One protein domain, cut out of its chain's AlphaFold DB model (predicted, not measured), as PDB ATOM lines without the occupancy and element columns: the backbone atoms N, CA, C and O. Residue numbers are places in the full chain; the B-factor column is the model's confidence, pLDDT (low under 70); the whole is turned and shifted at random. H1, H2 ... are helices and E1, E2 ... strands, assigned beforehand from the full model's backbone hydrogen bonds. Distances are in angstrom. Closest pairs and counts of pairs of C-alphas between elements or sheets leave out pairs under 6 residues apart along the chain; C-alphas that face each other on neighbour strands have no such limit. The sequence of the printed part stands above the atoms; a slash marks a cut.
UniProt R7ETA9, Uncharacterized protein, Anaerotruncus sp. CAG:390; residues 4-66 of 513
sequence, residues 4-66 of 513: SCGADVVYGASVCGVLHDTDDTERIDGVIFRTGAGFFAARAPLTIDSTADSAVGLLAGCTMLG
ATOM      1  N   SER A   4     118.245  62.477  80.948       88.06
ATOM      2  CA  SER A   4     119.681  62.658  81.216       88.06
ATOM      3  C   SER A   4     119.994  63.877  82.088       88.06
ATOM      4  O   SER A   4     121.096  63.971  82.621       88.06
ATOM      5  N   CYS A   5     119.044  64.802  82.225       87.44
ATOM      6  CA  CYS A   5     119.112  65.956  83.117       87.44
ATOM      7  C   CYS A   5     118.382  65.705  84.448       87.44
ATOM      8  O   CYS A   5     118.227  66.638  85.229       87.44
ATOM      9  N   GLY A   6     117.931  64.469  84.707       90.12
ATOM     10  CA  GLY A   6     117.195  64.106  85.920       90.12
ATOM     11  C   GLY A   6     115.719  64.508  85.906       90.12
ATOM     12  O   GLY A   6     115.111  64.563  86.969       90.12
ATOM     13  N   ALA A   7     115.148  64.815  84.737       90.94
ATOM     14  CA  ALA A   7     113.723  65.102  84.614       90.94
ATOM     15  C   ALA A   7     112.908  63.810  84.461       90.94
ATOM     16  O   ALA A   7     113.248  62.956  83.643       90.94
ATOM     17  N   ASP A   8     111.797  63.714  85.191       91.50
ATOM     18  CA  ASP A   8     110.810  62.651  85.011       91.50
ATOM     19  C   ASP A   8     109.835  63.018  83.887       91.50
ATOM     20  O   ASP A   8     109.158  64.048  83.935       91.50
ATOM     21  N   VAL A   9     109.735  62.162  82.867       92.38
ATOM     22  CA  VAL A   9     108.822  62.365  81.736       92.38
ATOM     23  C   VAL A   9     107.633  61.418  81.844       92.38
ATOM     24  O   VAL A   9     107.779  60.197  81.789       92.38
ATOM     25  N   VAL A  10     106.430  61.988  81.941       92.56
ATOM     26  CA  VAL A  10     105.175  61.230  82.007       92.56
ATOM     27  C   VAL A  10     104.390  61.402  80.709       92.56
ATOM     28  O   VAL A  10     103.862  62.473  80.416       92.56
ATOM     29  N   TYR A  11     104.287  60.329  79.927       92.50
ATOM     30  CA  TYR A  11     103.501  60.310  78.690       92.50
ATOM     31  C   TYR A  11     102.015  60.052  78.954       92.50
ATOM     32  O   TYR A  11     101.640  59.397  79.927       92.50
ATOM     33  N   GLY A  12     101.156  60.533  78.047       91.94
ATOM     34  CA  GLY A  12      99.706  60.338  78.148       91.94
ATOM     35  C   GLY A  12      99.084  61.015  79.373       91.94
ATOM     36  O   GLY A  12      98.053  60.557  79.862       91.94
ATOM     37  N   ALA A  13      99.736  62.063  79.885       94.38
ATOM     38  CA  ALA A  13      99.257  62.872  80.991       94.38
ATOM     39  C   ALA A  13      98.406  64.038  80.474       94.38
ATOM     40  O   ALA A  13      98.841  64.803  79.615       94.38
ATOM     41  N   SER A  14      97.208  64.192  81.026       93.88
ATOM     42  CA  SER A  14      96.359  65.367  80.807       93.88
ATOM     43  C   SER A  14      96.169  66.093  82.130       93.88
ATOM     44  O   SER A  14      95.688  65.490  83.091       93.88
ATOM     45  N   VAL A  15      96.547  67.370  82.191       95.56
ATOM     46  CA  VAL A  15      96.294  68.206  83.371       95.56
ATOM     47  C   VAL A  15      94.786  68.389  83.531       95.56
ATOM     48  O   VAL A  15      94.070  68.610  82.559       95.56
ATOM     49  N   CYS A  16      94.299  68.235  84.757       95.88
ATOM     50  CA  CYS A  16      92.872  68.246  85.084       95.88
ATOM     51  C   CYS A  16      92.539  69.025  86.363       95.88
ATOM     52  O   CYS A  16      91.368  69.167  86.701       95.88
ATOM     53  N   GLY A  17      93.550  69.533  87.065       97.06
ATOM     54  CA  GLY A  17      93.392  70.429  88.202       97.06
ATOM     55  C   GLY A  17      94.719  71.071  88.584       97.06
ATOM     56  O   GLY A  17      95.778  70.672  88.094       97.06
ATOM     57  N   VAL A  18      94.654  72.037  89.488       97.56
ATOM     58  CA  VAL A  18      95.817  72.632  90.153       97.56
ATOM     59  C   VAL A  18      95.687  72.457  91.659       97.56
ATOM     60  O   VAL A  18      94.592  72.223  92.176       97.56
ATOM     61  N   LEU A  19      96.812  72.527  92.354       96.88
ATOM     62  CA  LEU A  19      96.861  72.596  93.806       96.88
ATOM     63  C   LEU A  19      97.167  74.040  94.195       96.88
ATOM     64  O   LEU A  19      98.081  74.641  93.634       96.88
ATOM     65  N   HIS A  20      96.374  74.579  95.114       95.62
ATOM     66  CA  HIS A  20      96.615  75.889  95.705       95.62
ATOM     67  C   HIS A  20      97.357  75.721  97.026       95.62
ATOM     68  O   HIS A  20      97.118  74.751  97.757       95.62
ATOM     69  N   ASP A  21      98.223  76.685  97.320       93.81
ATOM     70  CA  ASP A  21      98.843  76.806  98.630       93.81
ATOM     71  C   ASP A  21      97.750  76.985  99.703       93.81
ATOM     72  O   ASP A  21      96.702  77.597  99.473       93.81
ATOM     73  N   THR A  22      97.950  76.377 100.872       90.81
ATOM     74  CA  THR A  22      96.948  76.384 101.945       90.81
ATOM     75  C   THR A  22      96.804  77.740 102.626       90.81
ATOM     76  O   THR A  22      95.731  78.029 103.155       90.81
ATOM     77  N   ASP A  23      97.867  78.544 102.621       93.25
ATOM     78  CA  ASP A  23      97.940  79.846 103.280       93.25
ATOM     79  C   ASP A  23      97.756  81.008 102.283       93.25
ATOM     80  O   ASP A  23      97.359  82.103 102.689       93.25
ATOM     81  N   ASP A  24      97.988  80.768 100.988       92.38
ATOM     82  CA  ASP A  24      97.818  81.738  99.899       92.38
ATOM     83  C   ASP A  24      97.037  81.142  98.713       92.38
ATOM     84  O   ASP A  24      97.581  80.462  97.843       92.38
ATOM     85  N   THR A  25      95.742  81.450  98.629       89.62
ATOM     86  CA  THR A  25      94.880  80.938  97.553       89.62
ATOM     87  C   THR A  25      95.225  81.481  96.166       89.62
ATOM     88  O   THR A  25      94.781  80.903  95.177       89.62
ATOM     89  N   GLU A  26      95.988  82.571  96.059       92.75
ATOM     90  CA  GLU A  26      96.444  83.111  94.770       92.75
ATOM     91  C   GLU A  26      97.721  82.411  94.281       92.75
ATOM     92  O   GLU A  26      98.121  82.580  93.129       92.75
ATOM     93  N   ARG A  27      98.349  81.568  95.109       95.44
ATOM     94  CA  ARG A  27      99.511  80.758  94.744       95.44
ATOM     95  C   ARG A  27      99.109  79.331  94.403       95.44
ATOM     96  O   ARG A  27      98.460  78.649  95.192       95.44
ATOM     97  N   ILE A  28      99.586  78.843  93.258       96.38
ATOM     98  CA  ILE A  28      99.585  77.407  92.971       96.38
ATOM     99  C   ILE A  28     100.904  76.767  93.411       96.38
ATOM    100  O   ILE A  28     101.978  77.355  93.260       96.38
ATOM    101  N   ASP A  29     100.819  75.548  93.934       95.94
ATOM    102  CA  ASP A  29     101.957  74.760  94.423       95.94
ATOM    103  C   ASP A  29     102.025  73.355  93.792       95.94
ATOM    104  O   ASP A  29     102.740  72.459  94.262       95.94
ATOM    105  N   GLY A  30     101.281  73.150  92.703       96.44
ATOM    106  CA  GLY A  30     101.305  71.915  91.936       96.44
ATOM    107  C   GLY A  30     100.156  71.755  90.948       96.44
ATOM    108  O   GLY A  30      99.260  72.589  90.834       96.44
ATOM    109  N   VAL A  31     100.171  70.621  90.251       97.56
ATOM    110  CA  VAL A  31      99.145  70.222  89.282       97.56
ATOM    111  C   VAL A  31      98.606  68.830  89.582       97.56
ATOM    112  O   VAL A  31      99.316  67.951  90.077       97.56
ATOM    113  N   ILE A  32      97.342  68.618  89.231       97.81
ATOM    114  CA  ILE A  32      96.694  67.309  89.201       97.81
ATOM    115  C   ILE A  32      96.601  66.886  87.739       97.81
ATOM    116  O   ILE A  32      96.037  67.602  86.907       97.81
ATOM    117  N   PHE A  33      97.112  65.705  87.413       97.00
ATOM    118  CA  PHE A  33      97.041  65.158  86.063       97.00
ATOM    119  C   PHE A  33      96.514  63.727  86.067       97.00
ATOM    120  O   PHE A  33      96.655  62.979  87.036       97.00
ATOM    121  N   ARG A  34      95.896  63.341  84.952       97.56
ATOM    122  CA  ARG A  34      95.370  61.997  84.723       97.56
ATOM    123  C   ARG A  34      96.229  61.266  83.705       97.56
ATOM    124  O   ARG A  34      96.542  61.824  82.659       97.56
ATOM    125  N   THR A  35      96.521  59.999  83.975       96.50
ATOM    126  CA  THR A  35      97.068  59.045  82.999       96.50
ATOM    127  C   THR A  35      96.140  57.833  82.884       96.50
ATOM    128  O   THR A  35      95.109  57.757  83.556       96.50
ATOM    129  N   GLY A  36      96.510  56.838  82.071       94.62
ATOM    130  CA  GLY A  36      95.797  55.555  82.035       94.62
ATOM    131  C   GLY A  36      95.780  54.802  83.376       94.62
ATOM    132  O   GLY A  36      94.936  53.932  83.562       94.62
ATOM    133  N   ALA A  37      96.674  55.141  84.312       94.06
ATOM    134  CA  ALA A  37      96.767  54.506  85.629       94.06
ATOM    135  C   ALA A  37      95.918  55.191  86.720       94.06
ATOM    136  O   ALA A  37      95.780  54.639  87.808       94.06
ATOM    137  N   GLY A  38      95.348  56.372  86.452       95.81
ATOM    138  CA  GLY A  38      94.542  57.122  87.418       95.81
ATOM    139  C   GLY A  38      94.930  58.596  87.518       95.81
ATOM    140  O   GLY A  38      95.471  59.171  86.571       95.81
ATOM    141  N   PHE A  39      94.623  59.204  88.665       97.12
ATOM    142  CA  PHE A  39      94.945  60.597  88.982       97.12
ATOM    143  C   PHE A  39      96.201  60.681  89.846       97.12
ATOM    144  O   PHE A  39      96.378  59.899  90.778       97.12
ATOM    145  N   PHE A  40      97.038  61.667  89.549       97.25
ATOM    146  CA  PHE A  40      98.301  61.924  90.223       97.25
ATOM    147  C   PHE A  40      98.420  63.411  90.537       97.25
ATOM    148  O   PHE A  40      97.843  64.251  89.845       97.25
ATOM    149  N   ALA A  41      99.192  63.725  91.571       96.62
ATOM    150  CA  ALA A  41      99.538  65.087  91.945       96.62
ATOM    151  C   ALA A  41     101.054  65.270  91.837       96.62
ATOM    152  O   ALA A  41     101.810  64.478  92.400       96.62
ATOM    153  N   ALA A  42     101.486  66.321  91.144       95.62
ATOM    154  CA  ALA A  42     102.867  66.787  91.141       95.62
ATOM    155  C   ALA A  42     102.918  68.135  91.859       95.62
ATOM    156  O   ALA A  42     102.352  69.111  91.374       95.62
ATOM    157  N   ARG A  43     103.567  68.173  93.026       95.69
ATOM    158  CA  ARG A  43     103.795  69.411  93.780       95.69
ATOM    159  C   ARG A  43     105.098  70.056  93.331       95.69
ATOM    160  O   ARG A  43     106.115  69.372  93.228       95.69
ATOM    161  N   ALA A  44     105.060  71.356  93.087       93.75
ATOM    162  CA  ALA A  44     106.211  72.151  92.707       93.75
ATOM    163  C   ALA A  44     106.009  73.601  93.170       93.75
ATOM    164  O   ALA A  44     104.919  74.140  92.995       93.75
ATOM    165  N   PRO A  45     107.052  74.275  93.689       91.06
ATOM    166  CA  PRO A  45     106.961  75.693  94.052       91.06
ATOM    167  C   PRO A  45     106.719  76.602  92.835       91.06
ATOM    168  O   PRO A  45     106.371  77.774  92.986       91.06
ATOM    169  N   LEU A  46     106.948  76.071  91.631       96.00
ATOM    170  CA  LEU A  46     106.774  76.760  90.369       96.00
ATOM    171  C   LEU A  46     106.319  75.782  89.283       96.00
ATOM    172  O   LEU A  46     106.916  74.719  89.111       96.00
ATOM    173  N   THR A  47     105.301  76.176  88.525       97.25
ATOM    174  CA  THR A  47     104.763  75.446  87.374       97.25
ATOM    175  C   THR A  47     104.957  76.263  86.099       97.25
ATOM    176  O   THR A  47     104.694  77.463  86.082       97.25
ATOM    177  N   ILE A  48     105.385  75.615  85.011       97.94
ATOM    178  CA  ILE A  48     105.415  76.224  83.674       97.94
ATOM    179  C   ILE A  48     104.265  75.635  82.849       97.94
ATOM    180  O   ILE A  48     104.252  74.441  82.554       97.94
ATOM    181  N   ASP A  49     103.296  76.470  82.477       97.75
ATOM    182  CA  ASP A  49     102.206  76.118  81.573       97.75
ATOM    183  C   ASP A  49     102.663  76.213  80.118       97.75
ATOM    184  O   ASP A  49     102.532  77.252  79.463       97.75
ATOM    185  N   SER A  50     103.160  75.080  79.625       95.88
ATOM    186  CA  SER A  50     103.527  74.880  78.222       95.88
ATOM    187  C   SER A  50     102.432  74.194  77.402       95.88
ATOM    188  O   SER A  50     102.726  73.538  76.402       95.88
ATOM    189  N   THR A  51     101.165  74.296  77.820       93.50
ATOM    190  CA  THR A  51     100.039  73.650  77.121       93.50
ATOM    191  C   THR A  51      99.602  74.392  75.860       93.50
ATOM    192  O   THR A  51      98.774  73.875  75.123       93.50
ATOM    193  N   ALA A  52     100.156  75.586  75.605       90.62
ATOM    194  CA  ALA A  52      99.813  76.522  74.528       90.62
ATOM    195  C   ALA A  52      98.384  77.099  74.563       90.62
ATOM    196  O   ALA A  52      98.169  78.167  73.998       90.62
ATOM    197  N   ASP A  53      97.456  76.452  75.268       89.81
ATOM    198  CA  ASP A  53      96.032  76.794  75.321       89.81
ATOM    199  C   ASP A  53      95.567  77.169  76.744       89.81
ATOM    200  O   ASP A  53      94.379  77.111  77.066       89.81
ATOM    201  N   SER A  54      96.516  77.569  77.599       94.69
ATOM    202  CA  SER A  54      96.296  78.032  78.979       94.69
ATOM    203  C   SER A  54      95.570  77.031  79.883       94.69
ATOM    204  O   SER A  54      94.824  77.445  80.766       94.69
ATOM    205  N   ALA A  55      95.737  75.719  79.694       94.81
ATOM    206  CA  ALA A  55      94.977  74.743  80.477       94.81
ATOM    207  C   ALA A  55      95.274  74.849  81.984       94.81
ATOM    208  O   ALA A  55      94.351  74.796  82.794       94.81
ATOM    209  N   VAL A  56      96.541  75.051  82.371       97.31
ATOM    210  CA  VAL A  56      96.905  75.247  83.785       97.31
ATOM    211  C   VAL A  56      96.428  76.615  84.257       97.31
ATOM    212  O   VAL A  56      95.820  76.703  85.319       97.31
ATOM    213  N   GLY A  57      96.641  77.666  83.458       96.62
ATOM    214  CA  GLY A  57      96.173  79.012  83.793       96.62
ATOM    215  C   GLY A  57      94.658  79.084  84.024       96.62
ATOM    216  O   GLY A  57      94.211  79.752  84.952       96.62
ATOM    217  N   LEU A  58      93.863  78.372  83.219       96.19
ATOM    218  CA  LEU A  58      92.404  78.304  83.353       96.19
ATOM    219  C   LEU A  58      92.012  77.660  84.678       96.19
ATOM    220  O   LEU A  58      91.187  78.193  85.415       96.19
ATOM    221  N   LEU A  59      92.630  76.518  84.983       96.56
ATOM    222  CA  LEU A  59      92.389  75.782  86.219       96.56
ATOM    223  C   LEU A  59      92.843  76.570  87.454       96.56
ATOM    224  O   LEU A  59      92.214  76.453  88.499       96.56
ATOM    225  N   ALA A  60      93.886  77.391  87.317       96.75
ATOM    226  CA  ALA A  60      94.393  78.283  88.357       96.75
ATOM    227  C   ALA A  60      93.580  79.576  88.531       96.75
ATOM    228  O   ALA A  60      93.890  80.370  89.415       96.75
ATOM    229  N   GLY A  61      92.553  79.807  87.707       96.31
ATOM    230  CA  GLY A  61      91.715  81.002  87.801       96.31
ATOM    231  C   GLY A  61      92.371  82.275  87.261       96.31
ATOM    232  O   GLY A  61      91.956  83.374  87.628       96.31
ATOM    233  N   CYS A  62      93.376  82.166  86.383       97.44
ATOM    234  CA  CYS A  62      93.935  83.337  85.713       97.44
ATOM    235  C   CYS A  62      92.854  84.057  84.891       97.44
ATOM    236  O   CYS A  62      92.015  83.432  84.238       97.44
ATOM    237  N   THR A  63      92.921  85.389  84.855       97.62
ATOM    238  CA  THR A  63      92.140  86.159  83.879       97.62
ATOM    239  C   THR A  63      92.642  85.828  82.476       97.62
ATOM    240  O   THR A  63      93.853  85.821  82.251       97.62
ATOM    241  N   MET A  64      91.726  85.577  81.541       96.69
ATOM    242  CA  MET A  64      92.061  85.173  80.175       96.69
ATOM    243  C   MET A  64      91.739  86.247  79.141       96.69
ATOM    244  O   MET A  64      90.792  87.019  79.286       96.69
ATOM    245  N   LEU A  65      92.531  86.252  78.077       96.31
ATOM    246  CA  LEU A  65      92.355  87.008  76.845       96.31
ATOM    247  C   LEU A  65      92.126  86.016  75.700       96.31
ATOM    248  O   LEU A  65      92.740  84.951  75.680       96.31
ATOM    249  N   GLY A  66      91.301  86.362  74.717       93.56
ATOM    250  CA  GLY A  66      91.109  85.511  73.546       93.56
ATOM    251  C   GLY A  66      90.098  86.073  72.563       93.56
ATOM    252  O   GLY A  66      89.166  86.767  72.969       93.56
TER     253      GLY A  66
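AT A GLANCE: This is residues 4 to 66 of the 513 residues of an uncharacterized protein of Anaerotruncus sp. CAG:390 (UniProt R7ETA9). A three-stranded antiparallel sheet, E1, E2 and E3, makes a wall; after E3 the chain folds back, runs through the short strand E4 near E2, and puts the one short helix, H1, over E1. A tail, residues 4 to 9, stands free and sticks out. The printed part has 63 residues with four named strands and one named helix, in the order E1, E2, E3, E4, H1; the sheet's order is E1, E2, E3. The class is mostly strand, although under half of the residues are in named elements. The whole is only just compact, close to loose, with a radius of gyration of the C-alphas of 12.5 A and spans of 33 by 31 by 26 A.

HOW THE PARTS SIT: The sheet's inner strand is E2, residues 28 to 35, between the edge strands E1, residues 14 to 20, and E3, residues 38 to 43. They form a meander, each strand the antiparallel neighbour of the one before. E1 and E2 are a hairpin, with 153 degrees between their directions; N 16 and O 32 are 2.8 A apart, and N 34 and O 14 are 2.9 A apart, within hydrogen-bond range. E2 and E3 are also a hairpin, at 157 degrees; N 33 and O 40 are 2.9 A apart, also within range. H1, residues 55 to 59, is on the sheet at a height of 7.8 A and lies over E1; their closest C-alphas, those of Gly 17 and Leu 59, are 5.8 A apart. In H1 the O i to N i+4 pair is within hydrogen-bond range. E4, residues 47 to 49, pairs with no named strand. The closest C-alphas of E2 and E4, those of Gly 30 and Thr 47, are 6.7 A apart; those of E4 and H1, Asp 49 and Val 56, are 5.8 A apart. E4 is apart from E1 and from E3.

IN THESE COORDINATES: E2 is the longest strand, 21.0 A from first to last C-alpha. E1 measures 18.2 A and begins with C-alpha 14 at (96.359, 65.367, 80.807). E3 measures 16.6 A. E4 and H1 each measure 6.4 A; H1 ends with C-alpha 59 at (92.389, 75.782, 86.219).

THE WHOLE: The two C-alphas farthest apart, those of Ser 4 and Gly 66, are 37.4 A apart. The printed part has no cut. No link is long: E1 to E2 is short, and the other three are tight. The mean pLDDT of the printed part is 94.7, and no printed residue is under 70.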